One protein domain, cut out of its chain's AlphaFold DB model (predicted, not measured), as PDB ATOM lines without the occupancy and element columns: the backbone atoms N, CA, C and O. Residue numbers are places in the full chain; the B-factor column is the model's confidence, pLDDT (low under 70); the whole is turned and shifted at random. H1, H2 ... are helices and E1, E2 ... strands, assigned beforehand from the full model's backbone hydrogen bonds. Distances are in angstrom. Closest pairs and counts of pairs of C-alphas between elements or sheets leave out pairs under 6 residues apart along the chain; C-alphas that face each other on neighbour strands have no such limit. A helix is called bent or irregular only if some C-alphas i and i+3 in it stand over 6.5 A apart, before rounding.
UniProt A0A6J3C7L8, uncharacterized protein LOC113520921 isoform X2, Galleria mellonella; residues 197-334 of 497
ATOM      1  N   ASP A 197     160.592 110.135 100.527       78.81
ATOM      2  CA  ASP A 197     160.734 109.127  99.483       78.81
ATOM      3  C   ASP A 197     160.516 109.709  98.081       78.81
ATOM      4  O   ASP A 197     161.210 109.317  97.141       78.81
ATOM      5  N   ILE A 198     159.626 110.699  97.929       83.19
ATOM      6  CA  ILE A 198     159.390 111.348  96.634       83.19
ATOM      7  C   ILE A 198     160.591 112.219  96.249       83.19
ATOM      8  O   ILE A 198     161.097 112.089  95.134       83.19
ATOM      9  N   GLU A 199     161.107 113.045  97.163       82.69
ATOM     10  CA  GLU A 199     162.313 113.859  96.923       82.69
ATOM     11  C   GLU A 199     163.524 112.976  96.556       82.69
ATOM     12  O   GLU A 199     164.245 113.260  95.594       82.69
ATOM     13  N   LEU A 200     163.709 111.855  97.265       85.12
ATOM     14  CA  LEU A 200     164.739 110.862  96.952       85.12
ATOM     15  C   LEU A 200     164.506 110.183  95.600       85.12
ATOM     16  O   LEU A 200     165.469 109.935  94.875       85.12
ATOM     17  N   SER A 201     163.261 109.870  95.233       85.44
ATOM     18  CA  SER A 201     162.943 109.257  93.937       85.44
ATOM     19  C   SER A 201     163.309 110.172  92.765       85.44
ATOM     20  O   SER A 201     163.868 109.710  91.770       85.44
ATOM     21  N   ILE A 202     163.083 111.481  92.918       86.19
ATOM     22  CA  ILE A 202     163.446 112.489  91.921       86.19
ATOM     23  C   ILE A 202     164.961 112.591  91.811       86.19
ATOM     24  O   ILE A 202     165.502 112.519  90.709       86.19
ATOM     25  N   LEU A 203     165.661 112.697  92.943       86.81
ATOM     26  CA  LEU A 203     167.118 112.768  92.926       86.81
ATOM     27  C   LEU A 203     167.732 111.507  92.300       86.81
ATOM     28  O   LEU A 203     168.645 111.623  91.492       86.81
ATOM     29  N   ASN A 204     167.199 110.317  92.598       86.00
ATOM     30  CA  ASN A 204     167.634 109.055  91.987       86.00
ATOM     31  C   ASN A 204     167.534 109.068  90.457       86.00
ATOM     32  O   ASN A 204     168.368 108.454  89.797       86.00
ATOM     33  N   LYS A 205     166.544 109.764  89.888       89.38
ATOM     34  CA  LYS A 205     166.391 109.877  88.433       89.38
ATOM     35  C   LYS A 205     167.529 110.683  87.792       89.38
ATOM     36  O   LYS A 205     167.949 110.351  86.692       89.38
ATOM     37  N   HIS A 206     168.047 111.694  88.491       89.12
ATOM     38  CA  HIS A 206     169.015 112.660  87.952       89.12
ATOM     39  C   HIS A 206     170.442 112.513  88.503       89.12
ATOM     40  O   HIS A 206     171.366 113.158  88.016       89.12
ATOM     41  N   ILE A 207     170.659 111.648  89.498       88.25
ATOM     42  CA  ILE A 207     171.962 111.443  90.155       88.25
ATOM     43  C   ILE A 207     173.071 111.074  89.160       88.25
ATOM     44  O   ILE A 207     174.221 111.458  89.345       88.25
ATOM     45  N   HIS A 208     172.724 110.350  88.093       84.88
ATOM     46  CA  HIS A 208     173.646 109.984  87.021       84.88
ATOM     47  C   HIS A 208     174.132 111.209  86.254       84.88
ATOM     48  O   HIS A 208     175.333 111.411  86.149       84.88
ATOM     49  N   GLU A 209     173.208 112.061  85.811       87.62
ATOM     50  CA  GLU A 209     173.517 113.294  85.080       87.62
ATOM     51  C   GLU A 209     174.378 114.236  85.932       87.62
ATOM     52  O   GLU A 209     175.348 114.816  85.442       87.62
ATOM     53  N   ILE A 210     174.067 114.338  87.231       86.31
ATOM     54  CA  ILE A 210     174.843 115.142  88.180       86.31
ATOM     55  C   ILE A 210     176.250 114.552  88.343       86.31
ATOM     56  O   ILE A 210     177.234 115.261  88.151       86.31
ATOM     57  N   ASN A 211     176.375 113.259  88.653       88.12
ATOM     58  CA  ASN A 211     177.685 112.629  88.835       88.12
ATOM     59  C   ASN A 211     178.522 112.674  87.549       88.12
ATOM     60  O   ASN A 211     179.719 112.929  87.624       88.12
ATOM     61  N   ASP A 212     177.912 112.490  86.378       85.88
ATOM     62  CA  ASP A 212     178.591 112.588  85.086       85.88
ATOM     63  C   ASP A 212     179.117 114.000  84.818       85.88
ATOM     64  O   ASP A 212     180.262 114.141  84.381       85.88
ATOM     65  N   LYS A 213     178.337 115.041  85.148       83.69
ATOM     66  CA  LYS A 213     178.757 116.447  85.026       83.69
ATOM     67  C   LYS A 213     179.984 116.763  85.895       83.69
ATOM     68  O   LYS A 213     180.805 117.585  85.495       83.69
ATOM     69  N   TYR A 214     180.141 116.104  87.046       80.00
ATOM     70  CA  TYR A 214     181.162 116.440  88.050       80.00
ATOM     71  C   TYR A 214     182.138 115.301  88.388       80.00
ATOM     72  O   TYR A 214     182.760 115.334  89.449       80.00
ATOM     73  N   LYS A 215     182.343 114.333  87.481       78.81
ATOM     74  CA  LYS A 215     183.241 113.168  87.669       78.81
ATOM     75  C   LYS A 215     184.635 113.498  88.228       78.81
ATOM     76  O   LYS A 215     185.241 112.650  88.872       78.81
ATOM     77  N   SER A 216     185.165 114.695  87.966       76.12
ATOM     78  CA  SER A 216     186.479 115.141  88.452       76.12
ATOM     79  C   SER A 216     186.468 115.824  89.825       76.12
ATOM     80  O   SER A 216     187.538 116.013  90.395       76.12
ATOM     81  N   GLN A 217     185.299 116.213  90.344       75.38
ATOM     82  CA  GLN A 217     185.156 117.035  91.557       75.38
ATOM     83  C   GLN A 217     184.583 116.258  92.748       75.38
ATOM     84  O   GLN A 217     184.760 116.673  93.887       75.38
ATOM     85  N   GLY A 218     183.905 115.132  92.508       79.38
ATOM     86  CA  GLY A 218     183.331 114.308  93.569       79.38
ATOM     87  C   GLY A 218     182.227 113.385  93.067       79.38
ATOM     88  O   GLY A 218     181.927 113.335  91.876       79.38
ATOM     89  N   TYR A 219     181.609 112.656  93.997       83.94
ATOM     90  CA  TYR A 219     180.483 111.765  93.710       83.94
ATOM     91  C   TYR A 219     179.393 111.928  94.761       83.94
ATOM     92  O   TYR A 219     179.673 112.034  95.955       83.94
ATOM     93  N   ILE A 220     178.139 111.905  94.326       86.06
ATOM     94  CA  ILE A 220     176.978 111.878  95.209       86.06
ATOM     95  C   ILE A 220     176.416 110.459  95.209       86.06
ATOM     96  O   ILE A 220     176.144 109.873  94.158       86.06
ATOM     97  N   TYR A 221     176.214 109.918  96.402       84.00
ATOM     98  CA  TYR A 221     175.609 108.619  96.640       84.00
ATOM     99  C   TYR A 221     174.303 108.797  97.392       84.00
ATOM    100  O   TYR A 221     174.230 109.490  98.406       84.00
ATOM    101  N   ILE A 222     173.259 108.134  96.916       79.50
ATOM    102  CA  ILE A 222     171.966 108.167  97.583       79.50
ATOM    103  C   ILE A 222     171.937 107.062  98.630       79.50
ATOM    104  O   ILE A 222     172.147 105.888  98.315       79.50
ATOM    105  N   LEU A 223     171.668 107.442  99.877       76.06
ATOM    106  CA  LEU A 223     171.333 106.488 100.919       76.06
ATOM    107  C   LEU A 223     169.820 106.342 101.048       76.06
ATOM    108  O   LEU A 223     169.034 107.176 100.600       76.06
ATOM    109  N   LYS A 224     169.412 105.263 101.715       67.69
ATOM    110  CA  LYS A 224     168.059 105.166 102.261       67.69
ATOM    111  C   LYS A 224     167.916 106.178 103.408       67.69
ATOM    112  O   LYS A 224     168.880 106.398 104.137       67.69
ATOM    113  N   ASN A 225     166.710 106.722 103.586       68.12
ATOM    114  CA  ASN A 225     166.290 107.570 104.714       68.12
ATOM    115  C   ASN A 225     166.769 109.033 104.657       68.12
ATOM    116  O   ASN A 225     167.657 109.406 105.404       68.12
ATOM    117  N   LYS A 226     166.136 109.892 103.843       85.88
ATOM    118  CA  LYS A 226     166.272 111.377 103.811       85.88
ATOM    119  C   LYS A 226     167.660 111.984 103.573       85.88
ATOM    120  O   LYS A 226     167.765 113.203 103.421       85.88
ATOM    121  N   TYR A 227     168.710 111.181 103.562       89.19
ATOM    122  CA  TYR A 227     170.087 111.639 103.507       89.19
ATOM    123  C   TYR A 227     170.799 111.088 102.276       89.19
ATOM    124  O   TYR A 227     170.460 110.044 101.720       89.19
ATOM    125  N   VAL A 228     171.815 111.822 101.859       92.62
ATOM    126  CA  VAL A 228     172.725 111.483 100.776       92.62
ATOM    127  C   VAL A 228     174.147 111.592 101.298       92.62
ATOM    128  O   VAL A 228     174.445 112.401 102.177       92.62
ATOM    129  N   HIS A 229     175.028 110.761 100.767       92.44
ATOM    130  CA  HIS A 229     176.455 110.873 101.002       92.44
ATOM    131  C   HIS A 229     177.088 111.653  99.859       92.44
ATOM    132  O   HIS A 229     176.946 111.278  98.699       92.44
ATOM    133  N   VAL A 230     177.792 112.730 100.177       91.94
ATOM    134  CA  VAL A 230     178.529 113.533  99.202       91.94
ATOM    135  C   VAL A 230     180.011 113.308  99.452       91.94
ATOM    136  O   VAL A 230     180.501 113.612 100.537       91.94
ATOM    137  N   ALA A 231     180.710 112.729  98.480       90.00
ATOM    138  CA  ALA A 231     182.150 112.532  98.536       90.00
ATOM    139  C   ALA A 231     182.871 113.747  97.951       90.00
ATOM    140  O   ALA A 231     182.672 114.071  96.777       90.00
ATOM    141  N   ILE A 232     183.717 114.380  98.762       87.50
ATOM    142  CA  ILE A 232     184.492 115.575  98.420       87.50
ATOM    143  C   ILE A 232     185.924 115.343  98.902       87.50
ATOM    144  O   ILE A 232     186.121 115.039 100.070       87.50
ATOM    145  N   ASP A 233     186.922 115.426  98.020       82.88
ATOM    146  CA  ASP A 233     188.349 115.304  98.375       82.88
ATOM    147  C   ASP A 233     188.713 114.117  99.298       82.88
ATOM    148  O   ASP A 233     189.620 114.199 100.123       82.88
ATOM    149  N   LYS A 234     188.062 112.960  99.076       80.81
ATOM    150  CA  LYS A 234     188.184 111.686  99.832       80.81
ATOM    151  C   LYS A 234     187.455 111.645 101.176       80.81
ATOM    152  O   LYS A 234     187.434 110.590 101.811       80.81
ATOM    153  N   GLU A 235     186.827 112.733 101.581       86.38
ATOM    154  CA  GLU A 235     185.930 112.778 102.725       86.38
ATOM    155  C   GLU A 235     184.494 112.483 102.293       86.38
ATOM    156  O   GLU A 235     184.114 112.697 101.139       86.38
ATOM    157  N   LEU A 236     183.692 111.950 103.216       90.56
ATOM    158  CA  LEU A 236     182.298 111.597 102.969       90.56
ATOM    159  C   LEU A 236     181.403 112.353 103.943       90.56
ATOM    160  O   LEU A 236     181.491 112.168 105.158       90.56
ATOM    161  N   PHE A 237     180.517 113.172 103.388       93.31
ATOM    162  CA  PHE A 237     179.592 113.999 104.146       93.31
ATOM    163  C   PHE A 237     178.183 113.424 104.083       93.31
ATOM    164  O   PHE A 237     177.650 113.173 103.003       93.31
ATOM    165  N   HIS A 238     177.557 113.258 105.240       93.56
ATOM    166  CA  HIS A 238     176.150 112.949 105.414       93.56
ATOM    167  C   HIS A 238     175.327 114.238 105.320       93.56
ATOM    168  O   HIS A 238     175.381 115.102 106.200       93.56
ATOM    169  N   VAL A 239     174.577 114.390 104.229       94.69
ATOM    170  CA  VAL A 239     173.853 115.620 103.892       94.69
ATOM    171  C   VAL A 239     172.372 115.316 103.718       94.69
ATOM    172  O   VAL A 239     171.998 114.328 103.097       94.69
ATOM    173  N   ASN A 240     171.498 116.163 104.259       94.50
ATOM    174  CA  ASN A 240     170.058 116.019 104.050       94.50
ATOM    175  C   ASN A 240     169.699 116.263 102.570       94.50
ATOM    176  O   ASN A 240     170.192 117.216 101.961       94.50
ATOM    177  N   VAL A 241     168.812 115.445 101.996       93.69
ATOM    178  CA  VAL A 241     168.385 115.555 100.589       93.69
ATOM    179  C   VAL A 241     167.804 116.937 100.260       93.69
ATOM    180  O   VAL A 241     168.031 117.463  99.168       93.69
ATOM    181  N   ARG A 242     167.132 117.586 101.220       94.56
ATOM    182  CA  ARG A 242     166.624 118.957 101.062       94.56
ATOM    183  C   ARG A 242     167.743 119.963 100.964       94.56
ATOM    184  O   ARG A 242     167.674 120.845 100.116       94.56
ATOM    185  N   ASN A 243     168.793 119.810 101.765       96.25
ATOM    186  CA  ASN A 243     169.941 120.699 101.677       96.25
ATOM    187  C   ASN A 243     170.668 120.510 100.340       96.25
ATOM    188  O   ASN A 243     171.064 121.491  99.713       96.25
ATOM    189  N   LEU A 244     170.783 119.272  99.841       95.25
ATOM    190  CA  LEU A 244     171.346 119.037  98.509       95.25
ATOM    191  C   LEU A 244     170.494 119.696  97.412       95.25
ATOM    192  O   LEU A 244     171.054 120.269  96.479       95.25
ATOM    193  N   ASN A 245     169.170 119.712  97.546       95.00
ATOM    194  CA  ASN A 245     168.279 120.459  96.651       95.00
ATOM    195  C   ASN A 245     168.190 121.965  96.982       95.00
ATOM    196  O   ASN A 245     167.523 122.710  96.274       95.00
ATOM    197  N   GLY A 246     168.846 122.443  98.042       95.88
ATOM    198  CA  GLY A 246     168.719 123.822  98.519       95.88
ATOM    199  C   GLY A 246     167.282 124.208  98.886       95.88
ATOM    200  O   GLY A 246     166.901 125.356  98.701       95.88
ATOM    201  N   ILE A 247     166.454 123.272  99.346       96.94
ATOM    202  CA  ILE A 247     165.077 123.539  99.769       96.94
ATOM    203  C   ILE A 247     165.085 123.940 101.243       96.94
ATOM    204  O   ILE A 247     165.549 123.186 102.102       96.94
ATOM    205  N   LYS A 248     164.555 125.127 101.551       96.25
ATOM    206  CA  LYS A 248     164.465 125.657 102.916       96.25
ATOM    207  C   LYS A 248     163.047 126.124 103.235       96.25
ATOM    208  O   LYS A 248     162.430 126.819 102.429       96.25
ATOM    209  N   LYS A 249     162.534 125.749 104.411       95.25
ATOM    210  CA  LYS A 249     161.248 126.235 104.933       95.25
ATOM    211  C   LYS A 249     161.460 127.585 105.615       95.25
ATOM    212  O   LYS A 249     162.374 127.718 106.425       95.25
ATOM    213  N   PHE A 250     160.618 128.565 105.306       94.06
ATOM    214  CA  PHE A 250     160.595 129.863 105.979       94.06
ATOM    215  C   PHE A 250     159.333 129.938 106.838       94.06
ATOM    216  O   PHE A 250     158.220 129.963 106.308       94.06
ATOM    217  N   GLN A 251     159.512 129.931 108.162       91.75
ATOM    218  CA  GLN A 251     158.408 129.848 109.124       91.75
ATOM    219  C   GLN A 251     157.448 131.040 109.008       91.75
ATOM    220  O   GLN A 251     156.238 130.837 108.999       91.75
ATOM    221  N   GLU A 252     157.982 132.249 108.802       91.00
ATOM    222  CA  GLU A 252     157.213 133.502 108.705       91.00
ATOM    223  C   GLU A 252     156.112 133.477 107.635       91.00
ATOM    224  O   GLU A 252     155.067 134.101 107.798       91.00
ATOM    225  N   TYR A 253     156.326 132.733 106.547       87.12
ATOM    226  CA  TYR A 253     155.412 132.700 105.401       87.12
ATOM    227  C   TYR A 253     154.744 131.342 105.200       87.12
ATOM    228  O   TYR A 253     153.984 131.181 104.248       87.12
ATOM    229  N   ASN A 254     155.076 130.355 106.040       92.44
ATOM    230  CA  ASN A 254     154.733 128.945 105.848       92.44
ATOM    231  C   ASN A 254     154.990 128.442 104.408       92.44
ATOM    232  O   ASN A 254     154.302 127.558 103.905       92.44
ATOM    233  N   ASN A 255     155.989 129.023 103.741       95.31
ATOM    234  CA  ASN A 255     156.356 128.718 102.365       95.31
ATOM    235  C   ASN A 255     157.763 128.125 102.334       95.31
ATOM    236  O   ASN A 255     158.595 128.353 103.218       95.31
ATOM    237  N   TRP A 256     158.038 127.377 101.278       96.25
ATOM    238  CA  TRP A 256     159.355 126.846 100.981       96.25
ATOM    239  C   TRP A 256     160.031 127.730  99.942       96.25
ATOM    240  O   TRP A 256     159.378 128.396  99.140       96.25
ATOM    241  N   LYS A 257     161.357 127.738  99.944       96.75
ATOM    242  CA  LYS A 257     162.149 128.425  98.932       96.75
ATOM    243  C   LYS A 257     163.250 127.500  98.451       96.75
ATOM    244  O   LYS A 257     163.960 126.908  99.267       96.75
ATOM    245  N   CYS A 258     163.405 127.405  97.138       97.00
ATOM    246  CA  CYS A 258     164.591 126.817  96.542       97.00
ATOM    247  C   CYS A 258     165.694 127.875  96.487       97.00
ATOM    248  O   CYS A 258     165.601 128.849  95.742       97.00
ATOM    249  N   LEU A 259     166.746 127.685  97.277       95.69
ATOM    250  CA  LEU A 259     167.935 128.534  97.319       95.69
ATOM    251  C   LEU A 259     168.739 128.454  96.012       95.69
ATOM    252  O   LEU A 259     169.410 129.419  95.665       95.69
ATOM    253  N   LEU A 260     168.639 127.340  95.270       93.88
ATOM    254  CA  LEU A 260     169.310 127.144  93.976       93.88
ATOM    255  C   LEU A 260     168.686 127.945  92.842       93.88
ATOM    256  O   LEU A 260     169.396 128.536  92.034       93.88
ATOM    257  N   CYS A 261     167.359 127.964  92.789       94.75
ATOM    258  CA  CYS A 261     166.608 128.630  91.729       94.75
ATOM    259  C   CYS A 261     166.097 130.016  92.144       94.75
ATOM    260  O   CYS A 261     165.626 130.768  91.295       94.75
ATOM    261  N   ASN A 262     166.187 130.352  93.437       93.88
ATOM    262  CA  ASN A 262     165.576 131.527  94.059       93.88
ATOM    263  C   ASN A 262     164.049 131.606  93.828       93.88
ATOM    264  O   ASN A 262     163.490 132.688  93.664       93.88
ATOM    265  N   GLU A 263     163.373 130.452  93.823       95.94
ATOM    266  CA  GLU A 263     161.933 130.316  93.558       95.94
ATOM    267  C   GLU A 263     161.172 129.944  94.843       95.94
ATOM    268  O   GLU A 263     161.631 129.113  95.632       95.94
ATOM    269  N   TRP A 264     160.014 130.576  95.064       96.62
ATOM    270  CA  TRP A 264     159.114 130.277  96.184       96.62
ATOM    271  C   TRP A 264     158.156 129.141  95.819       96.62
ATOM    272  O   TRP A 264     157.571 129.134  94.739       96.62
ATOM    273  N   LEU A 265     157.971 128.211  96.749       96.44
ATOM    274  CA  LEU A 265     157.217 126.971  96.594       96.44
ATOM    275  C   LEU A 265     156.182 126.921  97.724       96.44
ATOM    276  O   LEU A 265     156.540 126.924  98.903       96.44
ATOM    277  N   LYS A 266     154.891 126.946  97.384       95.25
ATOM    278  CA  LYS A 266     153.812 127.095  98.375       95.25
ATOM    279  C   LYS A 266     153.413 125.750  98.958       95.25
ATOM    280  O   LYS A 266     153.152 125.627 100.150       95.25
ATOM    281  N   THR A 267     153.358 124.734  98.107       93.62
ATOM    282  CA  THR A 267     152.896 123.398  98.471       93.62
ATOM    283  C   THR A 267     154.023 122.376  98.389       93.62
ATOM    284  O   THR A 267     155.040 122.585  97.730       93.62
ATOM    285  N   LYS A 268     153.832 121.219  99.033       90.00
ATOM    286  CA  LYS A 268     154.761 120.088  98.886       90.00
ATOM    287  C   LYS A 268     154.817 119.582  97.432       90.00
ATOM    288  O   LYS A 268     155.893 119.227  96.965       90.00
ATOM    289  N   ASN A 269     153.700 119.616  96.696       93.62
ATOM    290  CA  ASN A 269     153.679 119.261  95.270       93.62
ATOM    291  C   ASN A 269     154.497 120.233  94.416       93.62
ATOM    292  O   ASN A 269     155.112 119.808  93.437       93.62
ATOM    293  N   ASP A 270     154.555 121.510  94.799       95.38
ATOM    294  CA  ASP A 270     155.395 122.490  94.110       95.38
ATOM    295  C   ASP A 270     156.874 122.115  94.258       95.38
ATOM    296  O   ASP A 270     157.617 122.222  93.291       95.38
ATOM    297  N   ILE A 271     157.298 121.609  95.425       93.94
ATOM    298  CA  ILE A 271     158.675 121.133  95.654       93.94
ATOM    299  C   ILE A 271     159.002 119.959  94.732       93.94
ATOM    300  O   ILE A 271     160.032 119.978  94.063       93.94
ATOM    301  N   VAL A 272     158.118 118.963  94.673       93.31
ATOM    302  CA  VAL A 272     158.265 117.773  93.817       93.31
ATOM    303  C   VAL A 272     158.374 118.188  92.347       93.31
ATOM    304  O   VAL A 272     159.337 117.831  91.671       93.31
ATOM    305  N   THR A 273     157.433 119.007  91.876       94.94
ATOM    306  CA  THR A 273     157.391 119.490  90.488       94.94
ATOM    307  C   THR A 273     158.614 120.349  90.157       94.94
ATOM    308  O   THR A 273     159.193 120.230  89.080       94.94
ATOM    309  N   HIS A 274     159.054 121.189  91.097       95.88
ATOM    310  CA  HIS A 274     160.241 122.026  90.946       95.88
ATOM    311  C   HIS A 274     161.528 121.198  90.870       95.88
ATOM    312  O   HIS A 274     162.345 121.431  89.985       95.88
ATOM    313  N   CYS A 275     161.701 120.201  91.744       94.19
ATOM    314  CA  CYS A 275     162.908 119.370  91.764       94.19
ATOM    315  C   CYS A 275     163.046 118.488  90.512       94.19
ATOM    316  O   CYS A 275     164.157 118.095  90.169       94.19
ATOM    317  N   GLN A 276     161.939 118.192  89.821       93.44
ATOM    318  CA  GLN A 276     161.926 117.485  88.534       93.44
ATOM    319  C   GLN A 276     162.251 118.389  87.338       93.44
ATOM    320  O   GLN A 276     162.478 117.895  86.235       93.44
ATOM    321  N   ASN A 277     162.243 119.712  87.520       95.00
ATOM    322  CA  ASN A 277     162.505 120.646  86.437       95.00
ATOM    323  C   ASN A 277     163.987 120.592  86.032       95.00
ATOM    324  O   ASN A 277     164.876 120.767  86.866       95.00
ATOM    325  N   GLU A 278     164.271 120.439  84.737       92.12
ATOM    326  CA  GLU A 278     165.641 120.401  84.203       92.12
ATOM    327  C   GLU A 278     166.473 121.641  84.563       92.12
ATOM    328  O   GLU A 278     167.697 121.574  84.681       92.12
ATOM    329  N   LYS A 279     165.836 122.806  84.734       93.56
ATOM    330  CA  LYS A 279     166.507 124.026  85.204       93.56
ATOM    331  C   LYS A 279     167.045 123.848  86.627       93.56
ATOM    332  O   LYS A 279     168.161 124.275  86.900       93.56
ATOM    333  N   HIS A 280     166.276 123.212  87.511       93.88
ATOM    334  CA  HIS A 280     166.701 122.919  88.881       93.88
ATOM    335  C   HIS A 280     167.828 121.893  88.900       93.88
ATOM    336  O   HIS A 280     168.869 122.152  89.495       93.88
ATOM    337  N   VAL A 281     167.661 120.777  88.181       92.12
ATOM    338  CA  VAL A 281     168.678 119.716  88.092       92.12
ATOM    339  C   VAL A 281     170.018 120.274  87.607       92.12
ATOM    340  O   VAL A 281     171.052 119.990  88.207       92.12
ATOM    341  N   ARG A 282     170.011 121.153  86.594       90.50
ATOM    342  CA  ARG A 282     171.227 121.827  86.105       90.50
ATOM    343  C   ARG A 282     171.905 122.721  87.145       90.50
ATOM    344  O   ARG A 282     173.129 122.838  87.116       90.50
ATOM    345  N   ASN A 283     171.134 123.314  88.057       92.50
ATOM    346  CA  ASN A 283     171.648 124.147  89.146       92.50
ATOM    347  C   ASN A 283     172.211 123.326  90.322       92.50
ATOM    348  O   ASN A 283     172.853 123.903  91.203       92.50
ATOM    349  N   ILE A 284     171.991 122.007  90.371       92.94
ATOM    350  CA  ILE A 284     172.645 121.146  91.359       92.94
ATOM    351  C   ILE A 284     174.104 120.954  90.931       92.94
ATOM    352  O   ILE A 284     174.406 120.374  89.887       92.94
ATOM    353  N   SER A 285     175.023 121.448  91.757       91.06
ATOM    354  CA  SER A 285     176.466 121.285  91.582       91.06
ATOM    355  C   SER A 285     177.112 120.537  92.741       91.06
ATOM    356  O   SER A 285     176.606 120.568  93.872       91.06
ATOM    357  N   VAL A 286     178.213 119.838  92.440       87.12
ATOM    358  CA  VAL A 286     179.063 119.220  93.463       87.12
ATOM    359  C   VAL A 286     179.767 120.339  94.237       87.12
ATOM    360  O   VAL A 286     180.308 121.263  93.625       87.12
ATOM    361  N   PRO A 287     179.703 120.322  95.576       91.50
ATOM    362  CA  PRO A 287     180.389 121.311  96.396       91.50
ATOM    363  C   PRO A 287     181.916 121.147  96.354       91.50
ATOM    364  O   PRO A 287     182.437 120.071  96.078       91.50
ATOM    365  N   ASN A 288     182.634 122.211  96.706       90.50
ATOM    366  CA  ASN A 288     184.062 122.166  97.007       90.50
ATOM    367  C   ASN A 288     184.332 121.585  98.410       90.50
ATOM    368  O   ASN A 288     183.399 121.276  99.153       90.50
ATOM    369  N   TYR A 289     185.609 121.511  98.797       86.88
ATOM    370  CA  TYR A 289     186.077 120.975 100.084       86.88
ATOM    371  C   TYR A 289     185.484 121.633 101.343       86.88
ATOM    372  O   TYR A 289     185.496 121.028 102.406       86.88
ATOM    373  N   HIS A 290     184.885 122.824 101.229       90.38
ATOM    374  CA  HIS A 290     184.162 123.492 102.323       90.38
ATOM    375  C   HIS A 290     182.653 123.216 102.310       90.38
ATOM    376  O   HIS A 290     181.875 123.935 102.936       90.38
ATOM    377  N   CYS A 291     182.192 122.220 101.547       95.06
ATOM    378  CA  CYS A 291     180.768 121.954 101.327       95.06
ATOM    379  C   CYS A 291     180.013 123.149 100.701       95.06
ATOM    380  O   CYS A 291     178.799 123.306 100.886       95.06
ATOM    381  N   LEU A 292     180.720 123.995  99.941       95.25
ATOM    382  CA  LEU A 292     180.167 125.173  99.275       95.25
ATOM    383  C   LEU A 292     180.047 124.952  97.775       95.25
ATOM    384  O   LEU A 292     180.948 124.411  97.141       95.25
ATOM    385  N   ARG A 293     178.967 125.451  97.180       93.75
ATOM    386  CA  ARG A 293     178.787 125.457  95.726       93.75
ATOM    387  C   ARG A 293     178.329 126.818  95.216       93.75
ATOM    388  O   ARG A 293     177.559 127.506  95.887       93.75
ATOM    389  N   ALA A 294     178.810 127.198  94.037       90.81
ATOM    390  CA  ALA A 294     178.386 128.410  93.341       90.81
ATOM    391  C   ALA A 294     177.142 128.142  92.480       90.81
ATOM    392  O   ALA A 294     176.913 127.010  92.041       90.81
ATOM    393  N   PHE A 295     176.347 129.184  92.235       84.62
ATOM    394  CA  PHE A 295     175.182 129.111  91.352       84.62
ATOM    395  C   PHE A 295     175.564 129.559  89.940       84.62
ATOM    396  O   PHE A 295     175.889 130.729  89.744       84.62
ATOM    397  N   GLU A 296     175.418 128.682  88.946       76.81
ATOM    398  CA  GLU A 296     175.590 129.067  87.531       76.81
ATOM    399  C   GLU A 296     174.569 130.142  87.106       76.81
ATOM    400  O   GLU A 296     174.858 131.003  86.280       76.81
ATOM    401  N   SER A 297     173.365 130.126  87.690       73.19
ATOM    402  CA  SER A 297     172.259 131.001  87.283       73.19
ATOM    403  C   SER A 297     172.254 132.392  87.937       73.19
ATOM    404  O   SER A 297     171.585 133.296  87.431       73.19
ATOM    405  N   LEU A 298     172.994 132.601  89.034       65.31
ATOM    406  CA  LEU A 298     172.955 133.833  89.840       65.31
ATOM    407  C   LEU A 298     174.303 134.576  89.827       65.31
ATOM    408  O   LEU A 298     174.894 134.836  90.875       65.31
ATOM    409  N   LYS A 299     174.774 134.949  88.627       67.94
ATOM    410  CA  LYS A 299     175.873 135.913  88.382       67.94
ATOM    411  C   LYS A 299     177.123 135.751  89.280       67.94
ATOM    412  O   LYS A 299     177.681 136.761  89.688       67.94
ATOM    413  N   ASP A 300     177.539 134.534  89.640       72.81
ATOM    414  CA  ASP A 300     178.741 134.229  90.453       72.81
ATOM    415  C   ASP A 300     178.896 134.972  91.803       72.81
ATOM    416  O   ASP A 300     179.956 134.923  92.434       72.81
ATOM    417  N   THR A 301     177.852 135.654  92.285       89.25
ATOM    418  CA  THR A 301     177.927 136.498  93.497       89.25
ATOM    419  C   THR A 301     177.450 135.791  94.752       89.25
ATOM    420  O   THR A 301     177.692 136.280  95.852       89.25
ATOM    421  N   GLN A 302     176.763 134.662  94.610       94.12
ATOM    422  CA  GLN A 302     176.181 133.921  95.721       94.12
ATOM    423  C   GLN A 302     176.792 132.521  95.793       94.12
ATOM    424  O   GLN A 302     177.131 131.912  94.776       94.12
ATOM    425  N   VAL A 303     176.895 131.995  97.007       95.44
ATOM    426  CA  VAL A 303     177.313 130.623  97.299       95.44
ATOM    427  C   VAL A 303     176.293 129.953  98.216       95.44
ATOM    428  O   VAL A 303     175.587 130.613  98.984       95.44
ATOM    429  N   HIS A 304     176.197 128.632  98.120       96.75
ATOM    430  CA  HIS A 304     175.333 127.800  98.947       96.75
ATOM    431  C   HIS A 304     176.156 126.786  99.732       96.75
ATOM    432  O   HIS A 304     176.867 125.977  99.137       96.75
ATOM    433  N   CYS A 305     175.996 126.783 101.051       97.69
ATOM    434  CA  CYS A 305     176.552 125.763 101.928       97.69
ATOM    435  C   CYS A 305     175.574 124.600 102.081       97.69
ATOM    436  O   CYS A 305     174.497 124.773 102.654       97.69
ATOM    437  N   ILE A 306     175.939 123.415 101.583       96.88
ATOM    438  CA  ILE A 306     175.037 122.252 101.582       96.88
ATOM    439  C   ILE A 306     174.867 121.613 102.964       96.88
ATOM    440  O   ILE A 306     173.860 120.965 103.214       96.88
ATOM    441  N   ILE A 307     175.803 121.804 103.889       96.88
ATOM    442  CA  ILE A 307     175.680 121.265 105.253       96.88
ATOM    443  C   ILE A 307     174.873 122.205 106.158       96.88
ATOM    444  O   ILE A 307     174.055 121.745 106.947       96.88
ATOM    445  N   CYS A 308     175.000 123.522 105.967       97.31
ATOM    446  CA  CYS A 308     174.245 124.522 106.729       97.31
ATOM    447  C   CYS A 308     172.908 124.924 106.078       97.31
ATOM    448  O   CYS A 308     172.140 125.669 106.684       97.31
ATOM    449  N   ASN A 309     172.647 124.504 104.831       97.19
ATOM    450  CA  ASN A 309     171.511 124.944 104.006       97.19
ATOM    451  C   ASN A 309     171.347 126.480 104.002       97.19
ATOM    452  O   ASN A 309     170.276 127.035 104.290       97.19
ATOM    453  N   LYS A 310     172.463 127.182 103.767       96.69
ATOM    454  CA  LYS A 310     172.556 128.648 103.842       96.69
ATOM    455  C   LYS A 310     173.077 129.206 102.524       96.69
ATOM    456  O   LYS A 310     174.133 128.798 102.046       96.69
ATOM    457  N   GLN A 311     172.325 130.146 101.957       95.94
ATOM    458  CA  GLN A 311     172.744 130.966 100.824       95.94
ATOM    459  C   GLN A 311     173.371 132.257 101.350       95.94
ATOM    460  O   GLN A 311     172.839 132.857 102.286       95.94
ATOM    461  N   MET A 312     174.494 132.668 100.771       95.75
ATOM    462  CA  MET A 312     175.197 133.888 101.169       95.75
ATOM    463  C   MET A 312     175.967 134.517 100.004       95.75
ATOM    464  O   MET A 312     176.338 133.804  99.068       95.75
ATOM    465  N   PRO A 313     176.256 135.827 100.068       95.38
ATOM    466  CA  PRO A 313     177.164 136.466  99.130       95.38
ATOM    467  C   PRO A 313     178.599 135.924  99.259       95.38
ATOM    468  O   PRO A 313     179.034 135.518 100.341       95.38
ATOM    469  N   LYS A 314     179.335 135.897  98.146       94.25
ATOM    470  CA  LYS A 314     180.679 135.303  98.050       94.25
ATOM    471  C   LYS A 314     181.716 136.007  98.933       94.25
ATOM    472  O   LYS A 314     182.612 135.350  99.446       94.25
ATOM    473  N   ASP A 315     181.582 137.310  99.145       93.81
ATOM    474  CA  ASP A 315     182.442 138.128 100.012       93.81
ATOM    475  C   ASP A 315     182.289 137.805 101.508       93.81
ATOM    476  O   ASP A 315     183.199 138.064 102.288       93.81
ATOM    477  N   VAL A 316     181.182 137.176 101.914       95.81
ATOM    478  CA  VAL A 316     180.940 136.757 103.310       95.81
ATOM    479  C   VAL A 316     181.257 135.277 103.546       95.81
ATOM    480  O   VAL A 316     181.126 134.777 104.664       95.81
ATOM    481  N   MET A 317     181.674 134.564 102.498       95.25
ATOM    482  CA  MET A 317     181.939 133.127 102.517       95.25
ATOM    483  C   MET A 317     182.991 132.742 103.562       95.25
ATOM    484  O   MET A 317     182.784 131.795 104.315       95.25
ATOM    485  N   GLU A 318     184.098 133.483 103.635       93.56
ATOM    486  CA  GLU A 318     185.195 133.186 104.567       93.56
ATOM    487  C   GLU A 318     184.736 133.282 106.027       93.56
ATOM    488  O   GLU A 318     185.006 132.386 106.825       93.56
ATOM    489  N   ASN A 319     183.941 134.303 106.358       95.00
ATOM    490  CA  ASN A 319     183.373 134.459 107.697       95.00
ATOM    491  C   ASN A 319     182.418 133.314 108.055       95.00
ATOM    492  O   ASN A 319     182.373 132.894 109.209       95.00
ATOM    493  N   HIS A 320     181.661 132.798 107.080       96.56
ATOM    494  CA  HIS A 320     180.803 131.639 107.305       96.56
ATOM    495  C   HIS A 320     181.606 130.368 107.568       96.56
ATOM    496  O   HIS A 320     181.290 129.667 108.521       96.56
ATOM    497  N   ILE A 321     182.641 130.085 106.770       94.88
ATOM    498  CA  ILE A 321     183.490 128.893 106.952       94.88
ATOM    499  C   ILE A 321     184.118 128.890 108.354       94.88
ATOM    500  O   ILE A 321     184.245 127.847 108.992       94.88
ATOM    501  N   LEU A 322     184.487 130.069 108.857       93.12
ATOM    502  CA  LEU A 322     185.087 130.224 110.179       93.12
ATOM    503  C   LEU A 322     184.067 130.242 111.327       93.12
ATOM    504  O   LEU A 322     184.489 130.173 112.488       93.12
ATOM    505  N   SER A 323     182.762 130.331 111.040       95.88
ATOM    506  CA  SER A 323     181.730 130.415 112.074       95.88
ATOM    507  C   SER A 323     181.592 129.097 112.833       95.88
ATOM    508  O   SER A 323     181.752 128.008 112.280       95.88
ATOM    509  N   GLU A 324     181.279 129.197 114.123       95.25
ATOM    510  CA  GLU A 324     181.111 128.019 114.981       95.25
ATOM    511  C   GLU A 324     179.981 127.111 114.481       95.25
ATOM    512  O   GLU A 324     180.100 125.890 114.461       95.25
ATOM    513  N   GLU A 325     178.910 127.713 113.966       96.25
ATOM    514  CA  GLU A 325     177.774 127.000 113.381       96.25
ATOM    515  C   GLU A 325     178.199 126.112 112.205       96.25
ATOM    516  O   GLU A 325     177.698 124.996 112.055       96.25
ATOM    517  N   HIS A 326     179.117 126.600 111.364       96.31
ATOM    518  CA  HIS A 326     179.611 125.850 110.217       96.31
ATOM    519  C   HIS A 326     180.514 124.698 110.647       96.31
ATOM    520  O   HIS A 326     180.338 123.586 110.156       96.31
ATOM    521  N   LYS A 327     181.417 124.925 111.605       92.00
ATOM    522  CA  LYS A 327     182.274 123.867 112.164       92.00
ATOM    523  C   LYS A 327     181.445 122.740 112.773       92.00
ATOM    524  O   LYS A 327     181.647 121.580 112.435       92.00
ATOM    525  N   VAL A 328     180.429 123.086 113.566       93.94
ATOM    526  CA  VAL A 328     179.486 122.111 114.134       93.94
ATOM    527  C   VAL A 328     178.716 121.370 113.036       93.94
ATOM    528  O   VAL A 328     178.471 120.169 113.160       93.94
ATOM    529  N   ALA A 329     178.325 122.053 111.957       95.31
ATOM    530  CA  ALA A 329     177.679 121.405 110.818       95.31
ATOM    531  C   ALA A 329     178.627 120.435 110.093       95.31
ATOM    532  O   ALA A 329     178.195 119.334 109.757       95.31
ATOM    533  N   ILE A 330     179.901 120.804 109.903       93.75
ATOM    534  CA  ILE A 330     180.933 119.912 109.352       93.75
ATOM    535  C   ILE A 330     181.054 118.683 110.241       93.75
ATOM    536  O   ILE A 330     180.896 117.577 109.742       93.75
ATOM    537  N   ASP A 331     181.249 118.856 111.546       90.00
ATOM    538  CA  ASP A 331     181.494 117.732 112.449       90.00
ATOM    539  C   ASP A 331     180.309 116.765 112.538       90.00
ATOM    540  O   ASP A 331     180.495 115.555 112.668       90.00
ATOM    541  N   ARG A 332     179.076 117.276 112.423       92.00
ATOM    542  CA  ARG A 332     177.857 116.449 112.381       92.00
ATOM    543  C   ARG A 332     177.667 115.736 111.050       92.00
ATOM    544  O   ARG A 332     177.107 114.641 111.026       92.00
ATOM    545  N   SER A 333     178.067 116.367 109.951       93.38
ATOM    546  CA  SER A 333     177.950 115.790 108.615       93.38
ATOM    547  C   SER A 333     179.112 114.864 108.282       93.38
ATOM    548  O   SER A 333     178.931 113.945 107.490       93.38
ATOM    549  N   LEU A 334     180.298 115.068 108.850       91.00
ATOM    550  CA  LEU A 334     181.468 114.287 108.498       91.00
ATOM    551  C   LEU A 334     181.373 112.883 109.088       91.00
ATOM    552  O   LEU A 334     181.236 112.669 110.294       91.00
TER     553      LEU A 334
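This is residues 197 to 334 of the 497 residues of the protein "uncharacterized protein LOC113520921 isoform X2" of Galleria mellonella (UniProt A0A6J3C7L8). Three small three-stranded sheets stand at the corners of a triangle, with the short helix H2 in the middle between them, and each sheet has a longer helix over one face: H1 over the E1 edge of E1 E2 E3, H3 over E4 E5 E6, and H5 over E7 E8 E9. H3 and H4 meet at a corner, as do H5 and H6, and H6 runs on to end beside E3. You are reading 138 residues with six named helices and nine named strands, in the order H1 E1 E2 E3 H2 E4 E5 E6 H3 H4 E7 E8 E9 H5 H6. The class is mixed, helices and strands, and each sheet is antiparallel in chain order. The whole is compact and rounded, with a radius of gyration of the C-alphas of 14.1 A and spans of 36 by 34 by 29 A.

Find C-alpha 197 at (160.734, 109.127, 99.483); from there H1 runs 24.2 A to residue 213. It is irregular, with C-alphas 205 and 208 7.4 A apart, and has a kink of 49 degrees near residue 206. Next come E1, residues 219 to 222, E2, residues 227 to 232 and 15.8 A long, and E3, residues 235 to 240 and 16.3 A long. H2 is residues 241 to 244, with C-alpha 244 at (171.346, 119.037, 98.509). Read on through E4, residues 247 to 250, E5, residues 255 to 258, and E6, residues 263 to 265. H3, residues 268 to 275, is 10.8 A long, and H4 is residues 278 to 283. E7 is residues 292 to 294, E8 residues 302 to 305 and E9 residues 310 to 313. H5, residues 314 to 321, is 11.3 A long and irregular, with C-alphas 315 and 318 7.3 A apart. H6, residues 324 to 333, runs 14.1 A to C-alpha 333 at (177.950, 115.790, 108.615).

Begin with H1, the hub, which touches three helices. Its residues 198 to 203 touch H3, closest at the C-alphas of Glu 199 and Val 272, 6.4 A, with a shallow tilt of 11 degrees, the same way. Its residues 206 to 210 only just touch H4, with 3 pairs of C-alphas within 8 A, closest at His 206 and Val 281, 7.1 A. Its residues 199 to 200 only just touch H2, also with 3 pairs, closest at Leu 200 and Val 241, 7.0 A. H1 is on the sheet E1 E2 E3, over E1 and along the strands, at 18 degrees on the local plane. That sheet is a meander, each strand the antiparallel neighbour of the one before; look for N 221 and O 229 at 2.8 A, and N 230 and O 237 at 2.9 A. H6 is on the same face as H1, over none of the strands; the closest C-alphas of E3 and H6 are those of His 238 and Ser 333, 4.6 A. H2, also on that face, only grazes each of the other two sheets. The meander E4 E5 E6 has N 248 and O 257 at 3.0 A, and N 256 and O 265 at 2.8 A. H3 is on it at a height of 9.1 A, over E5 and along the strands. The meander E7 E8 E9 has N 293 and O 304 at 2.9 A, and N 303 and O 312 at 2.8 A. H5 is on it at a height of 8.9 A, along the strands, over E8 and, only just, over E9 with 3 of its C-alphas. Every O i to N i+4 pair is within hydrogen-bond range in H3, H4 and H6, against 11 of 13 in H1 and 2 of 4 in H5; H2 is too short for such a pair.

The two C-alphas farthest apart are those of Ser 216 and Glu 252, 40.0 A. The printed part has no cut and no long link; H4 to E7 and E7 to E8 are short, the others tight. The mean pLDDT of the printed part is 90.3, and residues 224 to 225 and 298 to 299 are under 70.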